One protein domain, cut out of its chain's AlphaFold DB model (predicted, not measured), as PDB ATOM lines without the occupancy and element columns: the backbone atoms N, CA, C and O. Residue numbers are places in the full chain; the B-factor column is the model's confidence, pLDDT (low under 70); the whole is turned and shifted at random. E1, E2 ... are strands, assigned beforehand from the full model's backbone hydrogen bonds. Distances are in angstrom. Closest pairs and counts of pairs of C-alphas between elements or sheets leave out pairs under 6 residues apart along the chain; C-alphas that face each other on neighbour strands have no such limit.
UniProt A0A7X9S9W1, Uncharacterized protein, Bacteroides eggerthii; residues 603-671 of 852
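This is residues 603 to 671 of the 852 residues of an uncharacterized protein of Bacteroides eggerthii (UniProt A0A7X9S9W1). Seven short strands stand side by side in one open sheet, each folding back beside the one before, with no helix over either face. From the edge at E1 a tail with no named element, residues 603 to 614, leads off, and its residues 603 to 611 stick out free of the sheet. The printed part has 69 residues with seven named strands, E1 to E7, in the same order along the chain and across the sheet, antiparallel throughout; the class is all strand, though under half of the residues are in named elements. The whole is loose, with a radius of gyration of the C-alphas of 14.0 A, and elongated, spanning 41 by 24 by 21 A.

After the tail, E1 takes residues 615 to 617, 6.7 A long, beginning at C-alpha 615 (-0.410, 21.085, 28.555). E2 is residues 622 to 624, 7.1 A. E3, residues 630 to 635, measures 14.1 A, and E4, residues 638 to 643, measures 12.2 A. E5 is residues 649 to 651, 6.9 A, and E6 is residues 656 to 659, 10.2 A. E7, residues 664 to 667, is 9.8 A long and ends at C-alpha 667 (-12.450, -2.528, 40.205).

The strands form a meander, each the antiparallel neighbour of the one before, with E1 and E7 as edge strands. In the hairpin E1 and E2, at 179 degrees, N 615 and O 624 are 2.9 A apart. In the hairpin E3 and E4, at 176 degrees, N 632 and O 641 are 2.8 A apart. The hairpin E4 and E5 stands at 149 degrees, with N 650 and O 642 2.8 A apart. In the hairpin E6 and E7, N 666 and O 657 are 2.8 A apart. E1 and E7 are apart.

The sheet is twisted, its C-alphas up to 4.6 A off their best plane. The C-alphas of Tyr 603 and Asn 662, the two farthest apart, are 42.3 A from each other. The printed part has no cut, and the six links between strands are tight. The mean pLDDT of the printed part is 84.6; residues 669 to 670 are under 70.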
ATOM      1  N   TYR A 603       9.095  19.209  15.703       85.38
ATOM      2  CA  TYR A 603       9.371  18.558  16.985       85.38
ATOM      3  C   TYR A 603       9.952  19.555  17.990       85.38
ATOM      4  O   TYR A 603      10.840  20.333  17.647       85.38
ATOM      5  N   LEU A 604       9.502  19.475  19.240       86.62
ATOM      6  CA  LEU A 604      10.144  20.134  20.373       86.62
ATOM      7  C   LEU A 604      11.005  19.100  21.109       86.62
ATOM      8  O   LEU A 604      10.478  18.140  21.667       86.62
ATOM      9  N   TYR A 605      12.327  19.269  21.067       84.50
ATOM     10  CA  TYR A 605      13.285  18.374  21.719       84.50
ATOM     11  C   TYR A 605      13.854  19.050  22.968       84.50
ATOM     12  O   TYR A 605      14.558  20.052  22.857       84.50
ATOM     13  N   ALA A 606      13.539  18.515  24.148       85.75
ATOM     14  CA  ALA A 606      13.992  19.043  25.431       85.75
ATOM     15  C   ALA A 606      14.653  17.922  26.250       85.75
ATOM     16  O   ALA A 606      13.987  16.958  26.626       85.75
ATOM     17  N   ILE A 607      15.960  18.037  26.505       84.94
ATOM     18  CA  ILE A 607      16.703  17.137  27.403       84.94
ATOM     19  C   ILE A 607      16.535  17.680  28.821       84.94
ATOM     20  O   ILE A 607      16.811  18.855  29.048       84.94
ATOM     21  N   ASP A 608      16.038  16.850  29.740       83.31
ATOM     22  CA  ASP A 608      15.745  17.228  31.132       83.31
ATOM     23  C   ASP A 608      14.835  18.473  31.262       83.31
ATOM     24  O   ASP A 608      14.899  19.228  32.232       83.31
ATOM     25  N   GLY A 609      13.976  18.697  30.258       79.56
ATOM     26  CA  GLY A 609      13.078  19.847  30.189       79.56
ATOM     27  C   GLY A 609      11.938  19.790  31.205       79.56
ATOM     28  O   GLY A 609      11.393  18.726  31.500       79.56
ATOM     29  N   TYR A 610      11.534  20.961  31.697       78.94
ATOM     30  CA  TYR A 610      10.446  21.121  32.659       78.94
ATOM     31  C   TYR A 610       9.305  21.947  32.051       78.94
ATOM     32  O   TYR A 610       9.514  23.084  31.632       78.94
ATOM     33  N   PHE A 611       8.094  21.383  32.022       82.56
ATOM     34  CA  PHE A 611       6.880  22.069  31.569       82.56
ATOM     35  C   PHE A 611       6.014  22.431  32.775       82.56
ATOM     36  O   PHE A 611       5.723  21.575  33.611       82.56
ATOM     37  N   LYS A 612       5.584  23.693  32.863       74.50
ATOM     38  CA  LYS A 612       4.716  24.194  33.934       74.50
ATOM     39  C   LYS A 612       3.549  24.967  33.346       74.50
ATOM     40  O   LYS A 612       3.745  25.815  32.482       74.50
ATOM     41  N   GLY A 613       2.356  24.707  33.868       81.06
ATOM     42  CA  GLY A 613       1.108  25.265  33.362       81.06
ATOM     43  C   GLY A 613       0.264  24.191  32.693       81.06
ATOM     44  O   GLY A 613       0.437  23.005  32.968       81.06
ATOM     45  N   THR A 614      -0.660  24.619  31.843       86.06
ATOM     46  CA  THR A 614      -1.553  23.703  31.138       86.06
ATOM     47  C   THR A 614      -0.857  23.110  29.913       86.06
ATOM     48  O   THR A 614      -0.253  23.847  29.135       86.06
ATOM     49  N   VAL A 615      -0.951  21.794  29.724       90.00
ATOM     50  CA  VAL A 615      -0.410  21.085  28.555       90.00
ATOM     51  C   VAL A 615      -1.519  20.259  27.919       90.00
ATOM     52  O   VAL A 615      -2.001  19.313  28.533       90.00
ATOM     53  N   ASP A 616      -1.884  20.599  26.685       90.38
ATOM     54  CA  ASP A 616      -2.883  19.887  25.881       90.38
ATOM     55  C   ASP A 616      -2.193  19.225  24.675       90.38
ATOM     56  O   ASP A 616      -1.412  19.860  23.960       90.38
ATOM     57  N   MET A 617      -2.435  17.930  24.468       89.94
ATOM     58  CA  MET A 617      -1.861  17.133  23.389       89.94
ATOM     59  C   MET A 617      -2.936  16.334  22.648       89.94
ATOM     60  O   MET A 617      -3.764  15.642  23.247       89.94
ATOM     61  N   GLY A 618      -2.836  16.335  21.315       87.31
ATOM     62  CA  GLY A 618      -3.681  15.512  20.450       87.31
ATOM     63  C   GLY A 618      -5.146  15.948  20.416       87.31
ATOM     64  O   GLY A 618      -5.997  15.079  20.296       87.31
ATOM     65  N   ASP A 619      -5.421  17.254  20.524       86.25
ATOM     66  CA  ASP A 619      -6.774  17.843  20.525       86.25
ATOM     67  C   ASP A 619      -7.612  17.419  21.750       86.25
ATOM     68  O   ASP A 619      -8.701  16.856  21.642       86.25
ATOM     69  N   GLY A 620      -7.057  17.611  22.950       87.56
ATOM     70  CA  GLY A 620      -7.714  17.275  24.212       87.56
ATOM     71  C   GLY A 620      -7.701  15.786  24.562       87.56
ATOM     72  O   GLY A 620      -8.347  15.383  25.534       87.56
ATOM     73  N   VAL A 621      -6.981  14.947  23.808       91.00
ATOM     74  CA  VAL A 621      -6.815  13.517  24.127       91.00
ATOM     75  C   VAL A 621      -5.987  13.345  25.397       91.00
ATOM     76  O   VAL A 621      -6.307  12.494  26.227       91.00
ATOM     77  N   THR A 622      -4.942  14.148  25.578       93.44
ATOM     78  CA  THR A 622      -4.165  14.206  26.821       93.44
ATOM     79  C   THR A 622      -4.084  15.646  27.290       93.44
ATOM     80  O   THR A 622      -3.732  16.518  26.507       93.44
ATOM     81  N   HIS A 623      -4.404  15.885  28.557       93.69
ATOM     82  CA  HIS A 623      -4.495  17.222  29.130       93.69
ATOM     83  C   HIS A 623      -3.969  17.232  30.561       93.69
ATOM     84  O   HIS A 623      -4.327  16.370  31.363       93.69
ATOM     85  N   PHE A 624      -3.149  18.220  30.883       92.56
ATOM     86  CA  PHE A 624      -2.645  18.487  32.225       92.56
ATOM     87  C   PHE A 624      -3.010  19.920  32.589       92.56
ATOM     88  O   PHE A 624      -2.650  20.832  31.851       92.56
ATOM     89  N   ASP A 625      -3.702  20.134  33.704       89.50
ATOM     90  CA  ASP A 625      -4.077  21.461  34.185       89.50
ATOM     91  C   ASP A 625      -3.054  22.034  35.166       89.50
ATOM     92  O   ASP A 625      -2.351  21.324  35.890       89.50
ATOM     93  N   LYS A 626      -3.020  23.369  35.245       85.31
ATOM     94  CA  LYS A 626      -2.146  24.101  36.172       85.31
ATOM     95  C   LYS A 626      -2.411  23.805  37.655       85.31
ATOM     96  O   LYS A 626      -1.532  24.049  38.476       85.31
ATOM     97  N   ASP A 627      -3.619  23.367  38.007       83.94
ATOM     98  CA  ASP A 627      -4.034  23.060  39.382       83.94
ATOM     99  C   ASP A 627      -3.741  21.601  39.776       83.94
ATOM    100  O   ASP A 627      -4.022  21.195  40.903       83.94
ATOM    101  N   GLY A 628      -3.142  20.832  38.861       82.56
ATOM    102  CA  GLY A 628      -2.738  19.452  39.073       82.56
ATOM    103  C   GLY A 628      -3.753  18.408  38.615       82.56
ATOM    104  O   GLY A 628      -3.409  17.230  38.681       82.56
ATOM    105  N   SER A 629      -4.950  18.776  38.130       91.25
ATOM    106  CA  SER A 629      -5.856  17.811  37.483       91.25
ATOM    107  C   SER A 629      -5.402  17.443  36.069       91.25
ATOM    108  O   SER A 629      -4.549  18.105  35.477       91.25
ATOM    109  N   GLY A 630      -5.951  16.368  35.506       93.12
ATOM    110  CA  GLY A 630      -5.654  16.006  34.123       93.12
ATOM    111  C   GLY A 630      -6.219  14.668  33.676       93.12
ATOM    112  O   GLY A 630      -6.882  13.947  34.427       93.12
ATOM    113  N   TRP A 631      -5.974  14.338  32.412       93.69
ATOM    114  CA  TRP A 631      -6.336  13.061  31.813       93.69
ATOM    115  C   TRP A 631      -5.387  12.654  30.687       93.69
ATOM    116  O   TRP A 631      -4.729  13.477  30.059       93.69
ATOM    117  N   ILE A 632      -5.344  11.353  30.404       92.81
ATOM    118  CA  ILE A 632      -4.583  10.745  29.310       92.81
ATOM    119  C   ILE A 632      -5.520   9.829  28.522       92.81
ATOM    120  O   ILE A 632      -6.262   9.032  29.103       92.81
ATOM    121  N   GLY A 633      -5.459   9.907  27.191       91.62
ATOM    122  CA  GLY A 633      -6.171   9.002  26.287       91.62
ATOM    123  C   GLY A 633      -7.690   9.166  26.311       91.62
ATOM    124  O   GLY A 633      -8.410   8.173  26.413       91.62
ATOM    125  N   LYS A 634      -8.187  10.405  26.269       89.81
ATOM    126  CA  LYS A 634      -9.617  10.703  26.171       89.81
ATOM    127  C   LYS A 634     -10.163  10.307  24.801       89.81
ATOM    128  O   LYS A 634      -9.650  10.731  23.770       89.81
ATOM    129  N   VAL A 635     -11.229   9.512  24.798       84.12
ATOM    130  CA  VAL A 635     -11.997   9.135  23.605       84.12
ATOM    131  C   VAL A 635     -13.479   9.284  23.947       84.12
ATOM    132  O   VAL A 635     -14.026   8.545  24.767       84.12
ATOM    133  N   GLY A 636     -14.139  10.284  23.356       82.38
ATOM    134  CA  GLY A 636     -15.499  10.668  23.743       82.38
ATOM    135  C   GLY A 636     -15.564  11.180  25.191       82.38
ATOM    136  O   GLY A 636     -14.807  12.068  25.577       82.38
ATOM    137  N   GLY A 637     -16.480  10.625  25.994       78.69
ATOM    138  CA  GLY A 637     -16.648  10.961  27.417       78.69
ATOM    139  C   GLY A 637     -15.802  10.126  28.389       78.69
ATOM    140  O   GLY A 637     -16.030  10.199  29.591       78.69
ATOM    141  N   MET A 638     -14.880   9.298  27.888       81.62
ATOM    142  CA  MET A 638     -14.096   8.346  28.683       81.62
ATOM    143  C   MET A 638     -12.595   8.593  28.528       81.62
ATOM    144  O   MET A 638     -12.147   8.982  27.453       81.62
ATOM    145  N   CYS A 639     -11.817   8.315  29.577       88.19
ATOM    146  CA  CYS A 639     -10.364   8.523  29.611       88.19
ATOM    147  C   CYS A 639      -9.630   7.228  29.987       88.19
ATOM    148  O   CYS A 639     -10.097   6.478  30.847       88.19
ATOM    149  N   PHE A 640      -8.462   6.963  29.389       88.31
ATOM    150  CA  PHE A 640      -7.594   5.872  29.850       88.31
ATOM    151  C   PHE A 640      -7.083   6.134  31.268       88.31
ATOM    152  O   PHE A 640      -7.077   5.209  32.073       88.31
ATOM    153  N   ALA A 641      -6.702   7.375  31.569       91.75
ATOM    154  CA  ALA A 641      -6.425   7.847  32.919       91.75
ATOM    155  C   ALA A 641      -7.065   9.221  33.127       91.75
ATOM    156  O   ALA A 641      -7.054  10.036  32.210       91.75
ATOM    157  N   GLN A 642      -7.604   9.493  34.308       92.25
ATOM    158  CA  GLN A 642      -8.100  10.817  34.687       92.25
ATOM    159  C   GLN A 642      -7.924  11.016  36.182       92.25
ATOM    160  O   GLN A 642      -8.182  10.079  36.936       92.25
ATOM    161  N   TRP A 643      -7.530  12.213  36.602       92.69
ATOM    162  CA  TRP A 643      -7.426  12.574  38.008       92.69
ATOM    163  C   TRP A 643      -7.836  14.022  38.265       92.69
ATOM    164  O   TRP A 643      -7.746  14.881  37.385       92.69
ATOM    165  N   ASP A 644      -8.303  14.277  39.482       89.94
ATOM    166  CA  ASP A 644      -8.633  15.616  39.960       89.94
ATOM    167  C   ASP A 644      -7.539  16.181  40.882       89.94
ATOM    168  O   ASP A 644      -6.553  15.519  41.220       89.94
ATOM    169  N   ASN A 645      -7.717  17.433  41.298       85.69
ATOM    170  CA  ASN A 645      -6.803  18.131  42.202       85.69
ATOM    171  C   ASN A 645      -6.821  17.596  43.653       85.69
ATOM    172  O   ASN A 645      -5.974  17.983  44.458       85.69
ATOM    173  N   LEU A 646      -7.734  16.677  43.987       86.44
ATOM    174  CA  LEU A 646      -7.768  15.937  45.254       86.44
ATOM    175  C   LEU A 646      -7.059  14.574  45.148       86.44
ATOM    176  O   LEU A 646      -7.055  13.798  46.110       86.44
ATOM    177  N   MET A 647      -6.430  14.295  43.998       79.88
ATOM    178  CA  MET A 647      -5.770  13.034  43.658       79.88
ATOM    179  C   MET A 647      -6.720  11.829  43.608       79.88
ATOM    180  O   MET A 647      -6.275  10.686  43.753       79.88
ATOM    181  N   ASN A 648      -8.021  12.048  43.393       85.00
ATOM    182  CA  ASN A 648      -8.895  10.960  42.965       85.00
ATOM    183  C   ASN A 648      -8.508  10.599  41.543       85.00
ATOM    184  O   ASN A 648      -8.303  11.493  40.725       85.00
ATOM    185  N   TRP A 649      -8.407   9.309  41.239       85.31
ATOM    186  CA  TRP A 649      -8.010   8.884  39.903       85.31
ATOM    187  C   TRP A 649      -8.850   7.730  39.386       85.31
ATOM    188  O   TRP A 649      -9.391   6.916  40.127       85.31
ATOM    189  N   SER A 650      -8.952   7.661  38.069       86.12
ATOM    190  CA  SER A 650      -9.603   6.578  37.357       86.12
ATOM    191  C   SER A 650      -8.712   6.102  36.219       86.12
ATOM    192  O   SER A 650      -8.042   6.905  35.575       86.12
ATOM    193  N   LEU A 651      -8.682   4.790  36.000       85.50
ATOM    194  CA  LEU A 651      -7.960   4.124  34.926       85.50
ATOM    195  C   LEU A 651      -8.919   3.265  34.095       85.50
ATOM    196  O   LEU A 651      -9.982   2.842  34.560       85.50
ATOM    197  N   CYS A 652      -8.515   2.970  32.860       84.25
ATOM    198  CA  CYS A 652      -9.210   2.070  31.943       84.25
ATOM    199  C   CYS A 652     -10.683   2.462  31.726       84.25
ATOM    200  O   CYS A 652     -11.571   1.630  31.920       84.25
ATOM    201  N   ALA A 653     -10.951   3.722  31.356       82.62
ATOM    202  CA  ALA A 653     -12.307   4.261  31.179       82.62
ATOM    203  C   ALA A 653     -13.166   4.193  32.456       82.62
ATOM    204  O   ALA A 653     -14.384   4.025  32.408       82.62
ATOM    205  N   GLY A 654     -12.515   4.315  33.615       80.94
ATOM    206  CA  GLY A 654     -13.165   4.283  34.917       80.94
ATOM    207  C   GLY A 654     -13.537   2.890  35.411       80.94
ATOM    208  O   GLY A 654     -14.294   2.801  36.371       80.94
ATOM    209  N   ASN A 655     -13.018   1.824  34.799       82.56
ATOM    210  CA  ASN A 655     -13.170   0.468  35.330       82.56
ATOM    211  C   ASN A 655     -12.289   0.214  36.556       82.56
ATOM    212  O   ASN A 655     -12.553  -0.715  37.309       82.56
ATOM    213  N   ILE A 656     -11.248   1.018  36.758       86.12
ATOM    214  CA  ILE A 656     -10.473   1.034  37.996       86.12
ATOM    215  C   ILE A 656     -10.553   2.454  38.532       86.12
ATOM    216  O   ILE A 656     -10.249   3.393  37.799       86.12
ATOM    217  N   ARG A 657     -10.990   2.635  39.774       84.06
ATOM    218  CA  ARG A 657     -11.106   3.959  40.393       84.06
ATOM    219  C   ARG A 657     -10.521   3.939  41.786       84.06
ATOM    220  O   ARG A 657     -10.729   2.990  42.531       84.06
ATOM    221  N   TRP A 658      -9.814   5.001  42.123       85.62
ATOM    222  CA  TRP A 658      -9.359   5.281  43.467       85.62
ATOM    223  C   TRP A 658     -10.066   6.518  43.987       85.62
ATOM    224  O   TRP A 658      -9.916   7.614  43.438       85.62
ATOM    225  N   ASP A 659     -10.809   6.322  45.066       83.00
ATOM    226  CA  ASP A 659     -11.330   7.402  45.883       83.00
ATOM    227  C   ASP A 659     -10.314   7.695  46.987       83.00
ATOM    228  O   ASP A 659     -10.132   6.920  47.932       83.00
ATOM    229  N   ASN A 660      -9.624   8.826  46.862       82.00
ATOM    230  CA  ASN A 660      -8.597   9.221  47.809       82.00
ATOM    231  C   ASN A 660      -9.180   9.727  49.135       82.00
ATOM    232  O   ASN A 660      -8.473   9.711  50.146       82.00
ATOM    233  N   VAL A 661     -10.440  10.163  49.156       79.62
ATOM    234  CA  VAL A 661     -11.120  10.620  50.374       79.62
ATOM    235  C   VAL A 661     -11.503   9.413  51.222       79.62
ATOM    236  O   VAL A 661     -11.160   9.357  52.402       79.62
ATOM    237  N   ASN A 662     -12.131   8.414  50.605       80.12
ATOM    238  CA  ASN A 662     -12.610   7.217  51.295       80.12
ATOM    239  C   ASN A 662     -11.562   6.092  51.369       80.12
ATOM    240  O   ASN A 662     -11.771   5.108  52.077       80.12
ATOM    241  N   LYS A 663     -10.419   6.246  50.682       77.12
ATOM    242  CA  LYS A 663      -9.328   5.257  50.583       77.12
ATOM    243  C   LYS A 663      -9.781   3.921  49.981       77.12
ATOM    244  O   LYS A 663      -9.340   2.859  50.417       77.12
ATOM    245  N   VAL A 664     -10.645   3.983  48.968       75.88
ATOM    246  CA  VAL A 664     -11.247   2.808  48.319       75.88
ATOM    247  C   VAL A 664     -10.705   2.643  46.900       75.88
ATOM    248  O   VAL A 664     -10.659   3.602  46.131       75.88
ATOM    249  N   LEU A 665     -10.311   1.411  46.555       80.31
ATOM    250  CA  LEU A 665      -9.989   0.993  45.190       80.31
ATOM    251  C   LEU A 665     -11.150   0.167  44.622       80.31
ATOM    252  O   LEU A 665     -11.307  -1.001  44.976       80.31
ATOM    253  N   ASP A 666     -11.913   0.746  43.703       80.00
ATOM    254  CA  ASP A 666     -12.990   0.068  42.987       80.00
ATOM    255  C   ASP A 666     -12.470  -0.541  41.683       80.00
ATOM    256  O   ASP A 666     -11.853   0.143  40.863       80.00
ATOM    257  N   ILE A 667     -12.751  -1.829  41.460       80.19
ATOM    258  CA  ILE A 667     -12.450  -2.528  40.205       80.19
ATOM    259  C   ILE A 667     -13.744  -3.121  39.644       80.19
ATOM    260  O   ILE A 667     -14.289  -4.085  40.178       80.19
ATOM    261  N   ALA A 668     -14.212  -2.582  38.523       75.69
ATOM    262  CA  ALA A 668     -15.301  -3.146  37.743       75.69
ATOM    263  C   ALA A 668     -14.762  -4.282  36.851       75.69
ATOM    264  O   ALA A 668     -14.104  -4.041  35.838       75.69
ATOM    265  N   GLY A 669     -15.017  -5.537  37.238       68.06
ATOM    266  CA  GLY A 669     -14.605  -6.728  36.486       68.06
ATOM    267  C   GLY A 669     -13.895  -7.779  37.345       68.06
ATOM    268  O   GLY A 669     -14.166  -7.914  38.533       68.06
ATOM    269  N   LYS A 670     -12.998  -8.568  36.736       67.12
ATOM    270  CA  LYS A 670     -12.278  -9.674  37.395       67.12
ATOM    271  C   LYS A 670     -10.809  -9.315  37.651       67.12
ATOM    272  O   LYS A 670     -10.074  -9.053  36.701       67.12
ATOM    273  N   PHE A 671     -10.351  -9.409  38.901       70.25
ATOM    274  CA  PHE A 671      -8.932  -9.301  39.267       70.25
ATOM    275  C   PHE A 671      -8.248 -10.680  39.198       70.25
ATOM    276  O   PHE A 671      -8.506 -11.555  40.021       70.25
TER     277      PHE A 671